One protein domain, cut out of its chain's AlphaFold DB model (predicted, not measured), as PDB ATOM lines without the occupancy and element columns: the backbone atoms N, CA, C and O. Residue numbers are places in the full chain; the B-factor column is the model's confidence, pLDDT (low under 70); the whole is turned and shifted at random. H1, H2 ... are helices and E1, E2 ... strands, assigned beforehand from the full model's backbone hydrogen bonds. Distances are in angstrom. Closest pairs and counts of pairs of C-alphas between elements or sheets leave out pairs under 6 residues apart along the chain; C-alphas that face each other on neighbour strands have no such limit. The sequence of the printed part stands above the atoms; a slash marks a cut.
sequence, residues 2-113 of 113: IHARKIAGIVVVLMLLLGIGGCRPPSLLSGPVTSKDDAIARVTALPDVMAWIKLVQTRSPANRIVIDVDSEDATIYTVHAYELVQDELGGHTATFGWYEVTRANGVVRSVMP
ATOM      1  N   ILE A   2     109.990  86.015 152.109       41.56
ATOM      2  CA  ILE A   2     111.169  85.609 151.298       41.56
ATOM      3  C   ILE A   2     111.012  85.720 149.756       41.56
ATOM      4  O   ILE A   2     110.540  84.799 149.112       41.56
ATOM      5  N   HIS A   3     111.259  86.864 149.100       43.66
ATOM      6  CA  HIS A   3     112.567  87.363 148.615       43.66
ATOM      7  C   HIS A   3     113.610  86.289 148.248       43.66
ATOM      8  O   HIS A   3     114.378  85.858 149.102       43.66
ATOM      9  N   ALA A   4     113.727  85.956 146.958       46.94
ATOM     10  CA  ALA A   4     114.864  85.208 146.419       46.94
ATOM     11  C   ALA A   4     115.472  85.943 145.214       46.94
ATOM     12  O   ALA A   4     114.919  85.969 144.117       46.94
ATOM     13  N   ARG A   5     116.630  86.564 145.461       48.25
ATOM     14  CA  ARG A   5     117.539  87.137 144.464       48.25
ATOM     15  C   ARG A   5     118.263  86.008 143.725       48.25
ATOM     16  O   ARG A   5     118.744  85.080 144.370       48.25
ATOM     17  N   LYS A   6     118.456  86.141 142.411       46.28
ATOM     18  CA  LYS A   6     119.563  85.483 141.699       46.28
ATOM     19  C   LYS A   6     120.277  86.520 140.840       46.28
ATOM     20  O   LYS A   6     119.796  86.920 139.789       46.28
ATOM     21  N   ILE A   7     121.408  86.982 141.364       52.03
ATOM     22  CA  ILE A   7     122.416  87.764 140.655       52.03
ATOM     23  C   ILE A   7     123.277  86.734 139.924       52.03
ATOM     24  O   ILE A   7     123.957  85.945 140.575       52.03
ATOM     25  N   ALA A   8     123.215  86.704 138.596       44.75
ATOM     26  CA  ALA A   8     124.163  85.962 137.776       44.75
ATOM     27  C   ALA A   8     125.053  86.991 137.077       44.75
ATOM     28  O   ALA A   8     124.618  87.692 136.166       44.75
ATOM     29  N   GLY A   9     126.275  87.134 137.587       42.69
ATOM     30  CA  GLY A   9     127.306  87.955 136.976       42.69
ATOM     31  C   GLY A   9     127.847  87.292 135.716       42.69
ATOM     32  O   GLY A   9     128.172  86.109 135.727       42.69
ATOM     33  N   ILE A  10     127.988  88.082 134.658       40.88
ATOM     34  CA  ILE A  10     128.894  87.805 133.549       40.88
ATOM     35  C   ILE A  10     129.659  89.105 133.307       40.88
ATOM     36  O   ILE A  10     129.185  90.044 132.676       40.88
ATOM     37  N   VAL A  11     130.844  89.162 133.908       41.25
ATOM     38  CA  VAL A  11     131.908  90.092 133.546       41.25
ATOM     39  C   VAL A  11     132.589  89.471 132.330       41.25
ATOM     40  O   VAL A  11     133.377  88.542 132.475       41.25
ATOM     41  N   VAL A  12     132.261  89.942 131.126       43.81
ATOM     42  CA  VAL A  12     133.090  89.693 129.939       43.81
ATOM     43  C   VAL A  12     133.907  90.951 129.712       43.81
ATOM     44  O   VAL A  12     133.483  91.900 129.059       43.81
ATOM     45  N   VAL A  13     135.086  90.960 130.328       45.28
ATOM     46  CA  VAL A  13     136.194  91.822 129.927       45.28
ATOM     47  C   VAL A  13     136.898  91.090 128.795       45.28
ATOM     48  O   VAL A  13     137.530  90.061 129.021       45.28
ATOM     49  N   LEU A  14     136.794  91.621 127.580       41.25
ATOM     50  CA  LEU A  14     137.713  91.288 126.498       41.25
ATOM     51  C   LEU A  14     138.294  92.593 125.954       41.25
ATOM     52  O   LEU A  14     137.748  93.223 125.052       41.25
ATOM     53  N   MET A  15     139.398  93.021 126.563       46.94
ATOM     54  CA  MET A  15     140.357  93.921 125.931       46.94
ATOM     55  C   MET A  15     141.323  93.077 125.097       46.94
ATOM     56  O   MET A  15     141.907  92.142 125.635       46.94
ATOM     57  N   LEU A  16     141.505  93.431 123.824       42.72
ATOM     58  CA  LEU A  16     142.795  93.768 123.193       42.72
ATOM     59  C   LEU A  16     142.535  94.010 121.691       42.72
ATOM     60  O   LEU A  16     142.105  93.116 120.974       42.72
ATOM     61  N   LEU A  17     142.535  95.276 121.264       55.78
ATOM     62  CA  LEU A  17     143.650  95.938 120.565       55.78
ATOM     63  C   LEU A  17     143.966  95.312 119.198       55.78
ATOM     64  O   LEU A  17     144.643  94.295 119.136       55.78
ATOM     65  N   LEU A  18     143.545  95.992 118.123       50.62
ATOM     66  CA  LEU A  18     144.399  96.487 117.026       50.62
ATOM     67  C   LEU A  18     143.511  96.924 115.856       50.62
ATOM     68  O   LEU A  18     143.050  96.126 115.048       50.62
ATOM     69  N   GLY A  19     143.257  98.226 115.801       42.75
ATOM     70  CA  GLY A  19     142.437  98.835 114.764       42.75
ATOM     71  C   GLY A  19     141.930 100.210 115.157       42.75
ATOM     72  O   GLY A  19     140.814 100.568 114.805       42.75
ATOM     73  N   ILE A  20     142.739 101.005 115.868       55.91
ATOM     74  CA  ILE A  20     142.576 102.465 115.895       55.91
ATOM     75  C   ILE A  20     142.982 102.989 114.508       55.91
ATOM     76  O   ILE A  20     143.922 103.759 114.342       55.91
ATOM     77  N   GLY A  21     142.257 102.552 113.476       44.62
ATOM     78  CA  GLY A  21     141.982 103.404 112.341       44.62
ATOM     79  C   GLY A  21     141.108 104.496 112.915       44.62
ATOM     80  O   GLY A  21     139.886 104.383 112.913       44.62
ATOM     81  N   GLY A  22     141.742 105.491 113.539       43.72
ATOM     82  CA  GLY A  22     141.043 106.692 113.922       43.72
ATOM     83  C   GLY A  22     140.279 107.128 112.685       43.72
ATOM     84  O   GLY A  22     140.892 107.397 111.650       43.72
ATOM     85  N   CYS A  23     138.955 107.196 112.784       48.09
ATOM     86  CA  CYS A  23     138.229 108.219 112.065       48.09
ATOM     87  C   CYS A  23     138.872 109.531 112.513       48.09
ATOM     88  O   CYS A  23     138.431 110.162 113.467       48.09
ATOM     89  N   ARG A  24     139.996 109.898 111.890       49.41
ATOM     90  CA  ARG A  24     140.430 111.276 111.864       49.41
ATOM     91  C   ARG A  24     139.246 111.968 111.202       49.41
ATOM     92  O   ARG A  24     138.970 111.630 110.046       49.41
ATOM     93  N   PRO A  25     138.502 112.847 111.903       49.53
ATOM     94  CA  PRO A  25     137.622 113.751 111.190       49.53
ATOM     95  C   PRO A  25     138.513 114.389 110.128       49.53
ATOM     96  O   PRO A  25     139.650 114.761 110.450       49.53
ATOM     97  N   PRO A  26     138.103 114.361 108.858       50.19
ATOM     98  CA  PRO A  26     138.992 114.746 107.796       50.19
ATOM     99  C   PRO A  26     139.504 116.151 108.095       50.19
ATOM    100  O   PRO A  26     138.749 117.119 108.103       50.19
ATOM    101  N   SER A  27     140.817 116.275 108.253       49.03
ATOM    102  CA  SER A  27     141.544 117.537 108.121       49.03
ATOM    103  C   SER A  27     141.468 118.087 106.678       49.03
ATOM    104  O   SER A  27     142.351 118.816 106.249       49.03
ATOM    105  N   LEU A  28     140.418 117.715 105.927       53.44
ATOM    106  CA  LEU A  28     140.058 118.149 104.578       53.44
ATOM    107  C   LEU A  28     139.170 119.403 104.598       53.44
ATOM    108  O   LEU A  28     139.017 120.040 103.570       53.44
ATOM    109  N   LEU A  29     138.605 119.784 105.751       63.66
ATOM    110  CA  LEU A  29     137.729 120.959 105.873       63.66
ATOM    111  C   LEU A  29     138.491 122.241 106.250       63.66
ATOM    112  O   LEU A  29     137.913 123.181 106.793       63.66
ATOM    113  N   SER A  30     139.801 122.290 106.011       73.25
ATOM    114  CA  SER A  30     140.656 123.443 106.313       73.25
ATOM    115  C   SER A  30     141.382 123.906 105.054       73.25
ATOM    116  O   SER A  30     141.833 123.085 104.261       73.25
ATOM    117  N   GLY A  31     141.509 125.224 104.872       89.12
ATOM    118  CA  GLY A  31     142.138 125.810 103.685       89.12
ATOM    119  C   GLY A  31     141.150 126.076 102.542       89.12
ATOM    120  O   GLY A  31     139.937 126.039 102.777       89.12
ATOM    121  N   PRO A  32     141.657 126.383 101.333       95.44
ATOM    122  CA  PRO A  32     140.830 126.785 100.201       95.44
ATOM    123  C   PRO A  32     139.756 125.756  99.848       95.44
ATOM    124  O   PRO A  32     139.988 124.552  99.951       95.44
ATOM    125  N   VAL A  33     138.598 126.243  99.410       96.06
ATOM    126  CA  VAL A  33     137.477 125.424  98.950       96.06
ATOM    127  C   VAL A  33     137.656 125.121  97.474       96.06
ATOM    128  O   VAL A  33     137.707 126.042  96.656       96.06
ATOM    129  N   THR A  34     137.743 123.843  97.116       91.75
ATOM    130  CA  THR A  34     138.085 123.442  95.739       91.75
ATOM    131  C   THR A  34     136.882 123.070  94.871       91.75
ATOM    132  O   THR A  34     137.040 122.884  93.666       91.75
ATOM    133  N   SER A  35     135.685 122.942  95.451       95.75
ATOM    134  CA  SER A  35     134.461 122.564  94.732       95.75
ATOM    135  C   SER A  35     133.186 122.919  95.510       95.75
ATOM    136  O   SER A  35     133.235 123.249  96.695       95.75
ATOM    137  N   LYS A  36     132.024 122.795  94.852       97.44
ATOM    138  CA  LYS A  36     130.703 122.894  95.502       97.44
ATOM    139  C   LYS A  36     130.514 121.821  96.576       97.44
ATOM    140  O   LYS A  36     130.054 122.133  97.669       97.44
ATOM    141  N   ASP A  37     130.934 120.590  96.291       97.00
ATOM    142  CA  ASP A  37     130.851 119.478  97.245       97.00
ATOM    143  C   ASP A  37     131.696 119.731  98.497       97.00
ATOM    144  O   ASP A  37     131.280 119.381  99.596       97.00
ATOM    145  N   ASP A  38     132.854 120.388  98.357       96.38
ATOM    146  CA  ASP A  38     133.675 120.802  99.498       96.38
ATOM    147  C   ASP A  38     132.951 121.866 100.349       96.38
ATOM    148  O   ASP A  38     132.880 121.745 101.572       96.38
ATOM    149  N   ALA A  39     132.306 122.859  99.724       97.12
ATOM    150  CA  ALA A  39     131.483 123.836 100.446       97.12
ATOM    151  C   ALA A  39     130.325 123.168 101.215       97.12
ATOM    152  O   ALA A  39     130.127 123.440 102.402       97.12
ATOM    153  N   ILE A  40     129.603 122.248 100.565       98.12
ATOM    154  CA  ILE A  40     128.512 121.473 101.178       98.12
ATOM    155  C   ILE A  40     129.041 120.616 102.331       98.12
ATOM    156  O   ILE A  40     128.434 120.592 103.403       98.12
ATOM    157  N   ALA A  41     130.182 119.944 102.158       97.19
ATOM    158  CA  ALA A  41     130.791 119.118 103.198       97.19
ATOM    159  C   ALA A  41     131.165 119.942 104.440       97.19
ATOM    160  O   ALA A  41     130.943 119.489 105.564       97.19
ATOM    161  N   ARG A  42     131.675 121.167 104.256       96.56
ATOM    162  CA  ARG A  42     132.014 122.081 105.362       96.56
ATOM    163  C   ARG A  42     130.788 122.524 106.147       96.56
ATOM    164  O   ARG A  42     130.828 122.494 107.372       96.56
ATOM    165  N   VAL A  43     129.701 122.879 105.462       97.50
ATOM    166  CA  VAL A  43     128.430 123.244 106.111       97.50
ATOM    167  C   VAL A  43     127.801 122.037 106.806       97.50
ATOM    168  O   VAL A  43     127.398 122.132 107.959       97.50
ATOM    169  N   THR A  44     127.798 120.874 106.155       97.50
ATOM    170  CA  THR A  44     127.265 119.622 106.723       97.50
ATOM    171  C   THR A  44     127.994 119.212 108.005       97.50
ATOM    172  O   THR A  44     127.393 118.603 108.886       97.50
ATOM    173  N   ALA A  45     129.282 119.540 108.122       96.69
ATOM    174  CA  ALA A  45     130.102 119.240 109.292       96.69
ATOM    175  C   ALA A  45     129.920 120.221 110.464       96.69
ATOM    176  O   ALA A  45     130.515 120.005 111.524       96.69
ATOM    177  N   LEU A  46     129.134 121.293 110.304       96.31
ATOM    178  CA  LEU A  46     128.837 122.190 111.416       96.31
ATOM    179  C   LEU A  46     127.991 121.459 112.480       96.31
ATOM    180  O   LEU A  46     127.048 120.741 112.131       96.31
ATOM    181  N   PRO A  47     128.292 121.616 113.787       96.75
ATOM    182  CA  PRO A  47     127.597 120.872 114.841       96.75
ATOM    183  C   PRO A  47     126.078 121.090 114.887       96.75
ATOM    184  O   PRO A  47     125.331 120.155 115.177       96.75
ATOM    185  N   ASP A  48     125.623 122.308 114.610       96.94
ATOM    186  CA  ASP A  48     124.212 122.695 114.543       96.94
ATOM    187  C   ASP A  48     123.501 122.045 113.349       96.94
ATOM    188  O   ASP A  48     122.437 121.450 113.529       96.94
ATOM    189  N   VAL A  49     124.120 122.058 112.166       97.56
ATOM    190  CA  VAL A  49     123.612 121.386 110.961       97.56
ATOM    191  C   VAL A  49     123.518 119.878 111.189       97.56
ATOM    192  O   VAL A  49     122.478 119.279 110.927       97.56
ATOM    193  N   MET A  50     124.552 119.250 111.756       98.25
ATOM    194  CA  MET A  50     124.514 117.824 112.107       98.25
ATOM    195  C   MET A  50     123.400 117.494 113.110       98.25
ATOM    196  O   MET A  50     122.716 116.473 112.975       98.25
ATOM    197  N   ALA A  51     123.218 118.339 114.128       98.12
ATOM    198  CA  ALA A  51     122.165 118.161 115.122       98.12
ATOM    199  C   ALA A  51     120.773 118.282 114.488       98.12
ATOM    200  O   ALA A  51     119.898 117.465 114.781       98.12
ATOM    201  N   TRP A  52     120.587 119.246 113.587       97.88
ATOM    202  CA  TRP A  52     119.356 119.420 112.826       97.88
ATOM    203  C   TRP A  52     119.067 118.235 111.901       97.88
ATOM    204  O   TRP A  52     117.970 117.681 111.968       97.88
ATOM    205  N   ILE A  53     120.053 117.766 111.128       98.25
ATOM    206  CA  ILE A  53     119.912 116.580 110.266       98.25
ATOM    207  C   ILE A  53     119.401 115.393 111.086       98.25
ATOM    208  O   ILE A  53     118.415 114.747 110.726       98.25
ATOM    209  N   LYS A  54     120.041 115.132 112.232       98.19
ATOM    210  CA  LYS A  54     119.650 114.041 113.128       98.19
ATOM    211  C   LYS A  54     118.240 114.237 113.687       98.19
ATOM    212  O   LYS A  54     117.492 113.265 113.812       98.19
ATOM    213  N   LEU A  55     117.874 115.467 114.044       97.50
ATOM    214  CA  LEU A  55     116.548 115.800 114.557       97.50
ATOM    215  C   LEU A  55     115.458 115.514 113.517       97.50
ATOM    216  O   LEU A  55     114.494 114.823 113.848       97.50
ATOM    217  N   VAL A  56     115.633 115.992 112.282       96.81
ATOM    218  CA  VAL A  56     114.686 115.781 111.174       96.81
ATOM    219  C   VAL A  56     114.542 114.295 110.871       96.81
ATOM    220  O   VAL A  56     113.430 113.779 110.880       96.81
ATOM    221  N   GLN A  57     115.654 113.568 110.729       96.31
ATOM    222  CA  GLN A  57     115.628 112.117 110.494       96.31
ATOM    223  C   GLN A  57     114.917 111.338 111.610       96.31
ATOM    224  O   GLN A  57     114.326 110.293 111.352       96.31
ATOM    225  N   THR A  58     114.966 111.832 112.852       97.38
ATOM    226  CA  THR A  58     114.324 111.177 114.001       97.38
ATOM    227  C   THR A  58     112.835 111.509 114.101       97.38
ATOM    228  O   THR A  58     112.036 110.635 114.425       97.38
ATOM    229  N   ARG A  59     112.449 112.771 113.877       96.12
ATOM    230  CA  ARG A  59     111.064 113.237 114.060       96.12
ATOM    231  C   ARG A  59     110.196 113.046 112.823       96.12
ATOM    232  O   ARG A  59     109.018 112.735 112.964       96.12
ATOM    233  N   SER A  60     110.789 113.211 111.647       94.19
ATOM    234  CA  SER A  60     110.098 113.270 110.363       94.19
ATOM    235  C   SER A  60     110.900 112.518 109.294       94.19
ATOM    236  O   SER A  60     111.364 113.124 108.333       94.19
ATOM    237  N   PRO A  61     111.079 111.188 109.418       93.00
ATOM    238  CA  PRO A  61     111.913 110.406 108.497       93.00
ATOM    239  C   PRO A  61     111.417 110.407 107.040       93.00
ATOM    240  O   PRO A  61     112.162 110.018 106.146       93.00
ATOM    241  N   ALA A  62     110.167 110.815 106.798       92.81
ATOM    242  CA  ALA A  62     109.616 110.992 105.456       92.81
ATOM    243  C   ALA A  62     110.073 112.300 104.780       92.81
ATOM    244  O   ALA A  62     110.014 112.399 103.554       92.81
ATOM    245  N   ASN A  63     110.530 113.290 105.554       95.44
ATOM    246  CA  ASN A  63     111.029 114.547 105.009       95.44
ATOM    247  C   ASN A  63     112.382 114.322 104.335       95.44
ATOM    248  O   ASN A  63     113.232 113.567 104.816       95.44
ATOM    249  N   ARG A  64     112.606 115.019 103.220       96.50
ATOM    250  CA  ARG A  64     113.887 114.973 102.511       96.50
ATOM    251  C   ARG A  64     114.738 116.165 102.916       96.50
ATOM    252  O   ARG A  64     114.357 117.301 102.670       96.50
ATOM    253  N   ILE A  65     115.918 115.893 103.454       98.06
ATOM    254  CA  ILE A  65     116.928 116.914 103.743       98.06
ATOM    255  C   ILE A  65     117.707 117.229 102.463       98.06
ATOM    256  O   ILE A  65     118.101 116.314 101.733       98.06
ATOM    257  N   VAL A  66     117.943 118.514 102.207       98.25
ATOM    258  CA  VAL A  66     118.761 119.013 101.102       98.25
ATOM    259  C   VAL A  66     119.752 120.047 101.635       98.25
ATOM    260  O   VAL A  66     119.402 120.917 102.431       98.25
ATOM    261  N   ILE A  67     121.009 119.909 101.215       98.56
ATOM    262  CA  ILE A  67     122.057 120.909 101.412       98.56
ATOM    263  C   ILE A  67     122.722 121.104 100.054       98.56
ATOM    264  O   ILE A  67     123.319 120.162  99.528       98.56
ATOM    265  N   ASP A  68     122.583 122.286  99.471       98.31
ATOM    266  CA  ASP A  68     123.082 122.600  98.134       98.31
ATOM    267  C   ASP A  68     123.720 123.993  98.071       98.31
ATOM    268  O   ASP A  68     123.614 124.806  98.987       98.31
ATOM    269  N   VAL A  69     124.471 124.240  96.996       98.25
ATOM    270  CA  VAL A  69     124.992 125.573  96.681       98.25
ATOM    271  C   VAL A  69     123.936 126.298  95.859       98.25
ATOM    272  O   VAL A  69     123.755 125.979  94.683       98.25
ATOM    273  N   ASP A  70     123.287 127.279  96.470       98.00
ATOM    274  CA  ASP A  70     122.268 128.117  95.835       98.00
ATOM    275  C   ASP A  70     122.896 129.143  94.882       98.00
ATOM    276  O   ASP A  70     122.467 129.309  93.740       98.00
ATOM    277  N   SER A  71     123.977 129.791  95.321       97.69
ATOM    278  CA  SER A  71     124.698 130.786  94.526       97.69
ATOM    279  C   SER A  71     126.199 130.763  94.797       97.69
ATOM    280  O   SER A  71     126.680 130.246  95.807       97.69
ATOM    281  N   GLU A  72     126.974 131.285  93.849       97.12
ATOM    282  CA  GLU A  72     128.425 131.343  93.958       97.12
ATOM    283  C   GLU A  72     128.987 132.588  93.262       97.12
ATOM    284  O   GLU A  72     128.506 132.987  92.201       97.12
ATOM    285  N   ASP A  73     130.041 133.163  93.834       95.88
ATOM    286  CA  ASP A  73     130.856 134.196  93.190       95.88
ATOM    287  C   ASP A  73     132.350 133.839  93.264       95.88
ATOM    288  O   ASP A  73     132.713 132.726  93.645       95.88
ATOM    289  N   ALA A  74     133.236 134.760  92.876       96.69
ATOM    290  CA  ALA A  74     134.684 134.529  92.869       96.69
ATOM    291  C   ALA A  74     135.288 134.245  94.261       96.69
ATOM    292  O   ALA A  74     136.386 133.700  94.362       96.69
ATOM    293  N   THR A  75     134.591 134.616  95.330       97.38
ATOM    294  CA  THR A  75     135.075 134.606  96.712       97.38
ATOM    295  C   THR A  75     134.271 133.706  97.637       97.38
ATOM    296  O   THR A  75     134.831 133.224  98.622       97.38
ATOM    297  N   ILE A  76     133.000 133.443  97.336       97.75
ATOM    298  CA  ILE A  76     132.052 132.812  98.254       97.75
ATOM    299  C   ILE A  76     131.217 131.742  97.537       97.75
ATOM    300  O   ILE A  76     130.897 131.847  96.349       97.75
ATOM    301  N   TYR A  77     130.873 130.699  98.291       98.38
ATOM    302  CA  TYR A  77     129.737 129.821  98.033       98.38
ATOM    303  C   TYR A  77     128.624 130.121  99.036       98.38
ATOM    304  O   TYR A  77     128.875 130.084 100.241       98.38
ATOM    305  N   THR A  78     127.409 130.362  98.557       98.31
ATOM    306  CA  THR A  78     126.208 130.440  99.392       98.31
ATOM    307  C   THR A  78     125.551 129.069  99.411       98.31
ATOM    308  O   THR A  78     125.135 128.556  98.373       98.31
ATOM    309  N   VAL A  79     125.481 128.462 100.589       98.62
ATOM    310  CA  VAL A  79     124.936 127.124 100.815       98.62
ATOM    311  C   VAL A  79     123.608 127.233 101.556       98.62
ATOM    312  O   VAL A  79     123.523 127.904 102.590       98.62
ATOM    313  N   HIS A  80     122.587 126.548 101.051       98.50
ATOM    314  CA  HIS A  80     121.255 126.479 101.643       98.50
ATOM    315  C   HIS A  80     121.061 125.117 102.301       98.50
ATOM    316  O   HIS A  80     121.235 124.087 101.660       98.50
ATOM    317  N   ALA A  81     120.708 125.098 103.585       98.44
ATOM    318  CA  ALA A  81     120.301 123.886 104.287       98.44
ATOM    319  C   ALA A  81     118.795 123.948 104.566       98.44
ATOM    320  O   ALA A  81     118.322 124.854 105.260       98.44
ATOM    321  N   TYR A  82     118.037 122.994 104.028       98.06
ATOM    322  CA  TYR A  82     116.581 122.948 104.154       98.06
ATOM    323  C   TYR A  82     116.032 121.523 104.122       98.06
ATOM    324  O   TYR A  82     116.691 120.577 103.688       98.06
ATOM    325  N   GLU A  83     114.797 121.363 104.579       97.75
ATOM    326  CA  GLU A  83     114.031 120.138 104.386       97.75
ATOM    327  C   GLU A  83     112.817 120.386 103.487       97.75
ATOM    328  O   GLU A  83     112.191 121.447 103.513       97.75
ATOM    329  N   LEU A  84     112.486 119.382 102.682       97.25
ATOM    330  CA  LEU A  84     111.226 119.284 101.965       97.25
ATOM    331  C   LEU A  84     110.247 118.530 102.865       97.25
ATOM    332  O   LEU A  84     110.383 117.316 103.063       97.25
ATOM    333  N   VAL A  85     109.291 119.268 103.420       96.00
ATOM    334  CA  VAL A  85     108.221 118.756 104.274       96.00
ATOM    335  C   VAL A  85     107.089 118.271 103.384       96.00
ATOM    336  O   VAL A  85     106.657 118.996 102.491       96.00
ATOM    337  N   GLN A  86     106.597 117.057 103.626       90.44
ATOM    338  CA  GLN A  86     105.352 116.592 103.015       90.44
ATOM    339  C   GLN A  86     104.202 116.714 104.009       90.44
ATOM    340  O   GLN A  86     104.295 116.250 105.144       90.44
ATOM    341  N   ASP A  87     103.113 117.323 103.557       87.19
ATOM    342  CA  ASP A  87     101.872 117.489 104.304       87.19
ATOM    343  C   ASP A  87     100.659 117.243 103.389       87.19
ATOM    344  O   ASP A  87     100.796 116.976 102.191       87.19
ATOM    345  N   GLU A  88      99.455 117.324 103.956       89.25
ATOM    346  CA  GLU A  88      98.190 117.114 103.235       89.25
ATOM    347  C   GLU A  88      97.931 118.154 102.126       89.25
ATOM    348  O   GLU A  88      97.048 117.955 101.293       89.25
ATOM    349  N   LEU A  89      98.697 119.250 102.088       88.12
ATOM    350  CA  LEU A  89      98.553 120.349 101.132       88.12
ATOM    351  C   LEU A  89      99.528 120.247  99.950       88.12
ATOM    352  O   LEU A  89      99.536 121.126  99.088       88.12
ATOM    353  N   GLY A  90     100.321 119.175  99.874       85.25
ATOM    354  CA  GLY A  90     101.288 118.950  98.796       85.25
ATOM    355  C   GLY A  90     102.731 119.311  99.154       85.25
ATOM    356  O   GLY A  90     103.611 119.144  98.309       85.25
ATOM    357  N   GLY A  91     102.990 119.720 100.399       91.94
ATOM    358  CA  GLY A  91     104.328 119.947 100.932       91.94
ATOM    359  C   GLY A  91     104.887 121.356 100.730       91.94
ATOM    360  O   GLY A  91     104.370 122.172  99.966       91.94
ATOM    361  N   HIS A  92     105.969 121.647 101.450       95.12
ATOM    362  CA  HIS A  92     106.649 122.940 101.439       95.12
ATOM    363  C   HIS A  92     108.136 122.806 101.799       95.12
ATOM    364  O   HIS A  92     108.580 121.792 102.338       95.12
ATOM    365  N   THR A  93     108.915 123.850 101.516       96.62
ATOM    366  CA  THR A  93     110.320 123.943 101.933       96.62
ATOM    367  C   THR A  93     110.418 124.628 103.292       96.62
ATOM    368  O   THR A  93     109.969 125.764 103.444       96.62
ATOM    369  N   ALA A  94     111.055 123.974 104.261       96.00
ATOM    370  CA  ALA A  94     111.408 124.565 105.546       96.00
ATOM    371  C   ALA A  94     112.922 124.803 105.597       96.00
ATOM    372  O   ALA A  94     113.722 123.868 105.587       96.00
ATOM    373  N   THR A  95     113.322 126.074 105.615       97.19
ATOM    374  CA  THR A  95     114.742 126.440 105.673       97.19
ATOM    375  C   THR A  95     115.268 126.291 107.091       97.19
ATOM    376  O   THR A  95     114.688 126.842 108.023       97.19
ATOM    377  N   PHE A  96     116.395 125.597 107.233       97.56
ATOM    378  CA  PHE A  96     117.157 125.567 108.475       97.56
ATOM    379  C   PHE A  96     118.155 126.722 108.548       97.56
ATOM    380  O   PHE A  96     118.190 127.433 109.546       97.56
ATOM    381  N   GLY A  97     118.937 126.942 107.486       97.88
ATOM    382  CA  GLY A  97     119.961 127.981 107.497       97.88
ATOM    383  C   GLY A  97     120.546 128.311 106.129       97.88
ATOM    384  O   GLY A  97     120.484 127.512 105.191       97.88
ATOM    385  N   TRP A  98     121.139 129.501 106.054       98.19
ATOM    386  CA  TRP A  98     121.948 129.975 104.932       98.19
ATOM    387  C   TRP A  98     123.369 130.219 105.416       98.19
ATOM    388  O   TRP A  98     123.569 130.879 106.440       98.19
ATOM    389  N   TYR A  99     124.345 129.722 104.666       98.25
ATOM    390  CA  TYR A  99     125.751 129.769 105.040       98.25
ATOM    391  C   TYR A  99     126.589 130.325 103.898       98.25
ATOM    392  O   TYR A  99     126.457 129.896 102.758       98.25
ATOM    393  N   GLU A 100     127.502 131.233 104.209       98.00
ATOM    394  CA  GLU A 100     128.553 131.650 103.287       98.00
ATOM    395  C   GLU A 100     129.834 130.894 103.609       98.00
ATOM    396  O   GLU A 100     130.323 130.931 104.741       98.00
ATOM    397  N   VAL A 101     130.401 130.236 102.602       97.81
ATOM    398  CA  VAL A 101     131.696 129.567 102.684       97.81
ATOM    399  C   VAL A 101     132.704 130.356 101.862       97.81
ATOM    400  O   VAL A 101     132.612 130.433 100.637       97.81
ATOM    401  N   THR A 102     133.699 130.933 102.531       97.62
ATOM    402  CA  THR A 102     134.770 131.685 101.867       97.62
ATOM    403  C   THR A 102     135.680 130.733 101.093       97.62
ATOM    404  O   THR A 102     136.307 129.854 101.676       97.62
ATOM    405  N   ARG A 103     135.841 130.930  99.783       96.94
ATOM    406  CA  ARG A 103     136.649 130.057  98.914       96.94
ATOM    407  C   ARG A 103     138.132 130.040  99.260       96.94
ATOM    408  O   ARG A 103     138.778 129.016  99.098       96.94
ATOM    409  N   ALA A 104     138.687 131.154  99.737       96.50
ATOM    410  CA  ALA A 104     140.125 131.267  99.985       96.50
ATOM    411  C   ALA A 104     140.612 130.436 101.186       96.50
ATOM    412  O   ALA A 104     141.745 129.967 101.194       96.50
ATOM    413  N   ASN A 105     139.780 130.268 102.213       94.50
ATOM    414  CA  ASN A 105     140.188 129.669 103.489       94.50
ATOM    415  C   ASN A 105     139.148 128.708 104.089       94.50
ATOM    416  O   ASN A 105     139.426 128.075 105.108       94.50
ATOM    417  N   GLY A 106     137.974 128.596 103.467       95.38
ATOM    418  CA  GLY A 106     136.885 127.723 103.880       95.38
ATOM    419  C   GLY A 106     136.185 128.134 105.166       95.38
ATOM    420  O   GLY A 106     135.529 127.294 105.776       95.38
ATOM    421  N   VAL A 107     136.329 129.393 105.592       95.81
ATOM    422  CA  VAL A 107     135.576 129.932 106.728       95.81
ATOM    423  C   VAL A 107     134.089 129.900 106.397       95.81
ATOM    424  O   VAL A 107     133.679 130.418 105.358       95.81
ATOM    425  N   VAL A 108     133.303 129.307 107.295       96.88
ATOM    426  CA  VAL A 108     131.845 129.234 107.194       96.88
ATOM    427  C   VAL A 108     131.218 130.264 108.127       96.88
ATOM    428  O   VAL A 108     131.577 130.337 109.303       96.88
ATOM    429  N   ARG A 109     130.272 131.049 107.612       96.62
ATOM    430  CA  ARG A 109     129.528 132.064 108.363       96.62
ATOM    431  C   ARG A 109     128.028 131.866 108.159       96.62
ATOM    432  O   ARG A 109     127.585 131.780 107.018       96.62
ATOM    433  N   SER A 110     127.247 131.855 109.243       96.25
ATOM    434  CA  SER A 110     125.782 131.922 109.129       96.25
ATOM    435  C   SER A 110     125.352 133.301 108.624       96.25
ATOM    436  O   SER A 110     125.864 134.331 109.079       96.25
ATOM    437  N   VAL A 111     124.427 133.318 107.670       92.06
ATOM    438  CA  VAL A 111     123.870 134.543 107.080       92.06
ATOM    439  C   VAL A 111     122.519 134.889 107.697       92.06
ATOM    440  O   VAL A 111     122.187 136.069 107.789       92.06
ATOM    441  N   MET A 112     121.771 133.887 108.171       79.38
ATOM    442  CA  MET A 112     120.564 134.123 108.963       79.38
ATOM    443  C   MET A 112     120.872 134.101 110.470       79.38
ATOM    444  O   MET A 112     121.651 133.244 110.907       79.38
ATOM    445  N   PRO A 113     120.311 135.054 111.240       55.22
ATOM    446  CA  PRO A 113     120.360 135.062 112.699       55.22
ATOM    447  C   PRO A 113     119.430 134.021 113.332       55.22
ATOM    448  O   PRO A 113     118.407 133.669 112.702       55.22
TER     449      PRO A 113
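What this domain is: This is residues 2 to 113 of the 113 residues of an uncharacterized protein of Candidatus Cryosericum hinesii (UniProt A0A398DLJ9). A strongly twisted sheet, order E1 E2 E3 E4, has helices H1 and H2 over one face; residues 2 to 24 stick out as a long tail. The 112 printed residues, under half in named elements, run H1 H2 E1 E2 E3 E4, class mixed; the strands form a meander, each the antiparallel neighbour of the one before. The whole is extended, radius of gyration of the C-alphas 21.8 A, spanning 76 by 46 by 22 A.

Where its parts are: Find E1 at residues 64 to 72, E2 at 76 to 85, E3 at 92 to 102, 29.5 A long, and E4 at 108 to 110, ending at C-alpha 110 (125.782, 131.922, 109.129). H1, residues 36 to 44, begins at C-alpha 36 (130.703, 122.894, 95.502); H2 is 47 to 59, 18.2 A long.

How they stand to each other: Within hydrogen-bond range, hairpin E1 and E2 has N 66 and O 82, 2.8 A; E2 and E3, N 79 and O 99, 2.8 A; E3 and E4, N 100 and O 109, 2.9 A. H1 and H2 are on the same face, their closest C-alphas, Thr 44 and Met 50, 6.3 A apart: close but not clearly touching. Both have every O i to N i+4 pair within range.

The domain as a whole: The printed part has no cut and no long link; residues 2 to 29 and 113 have pLDDT under 70.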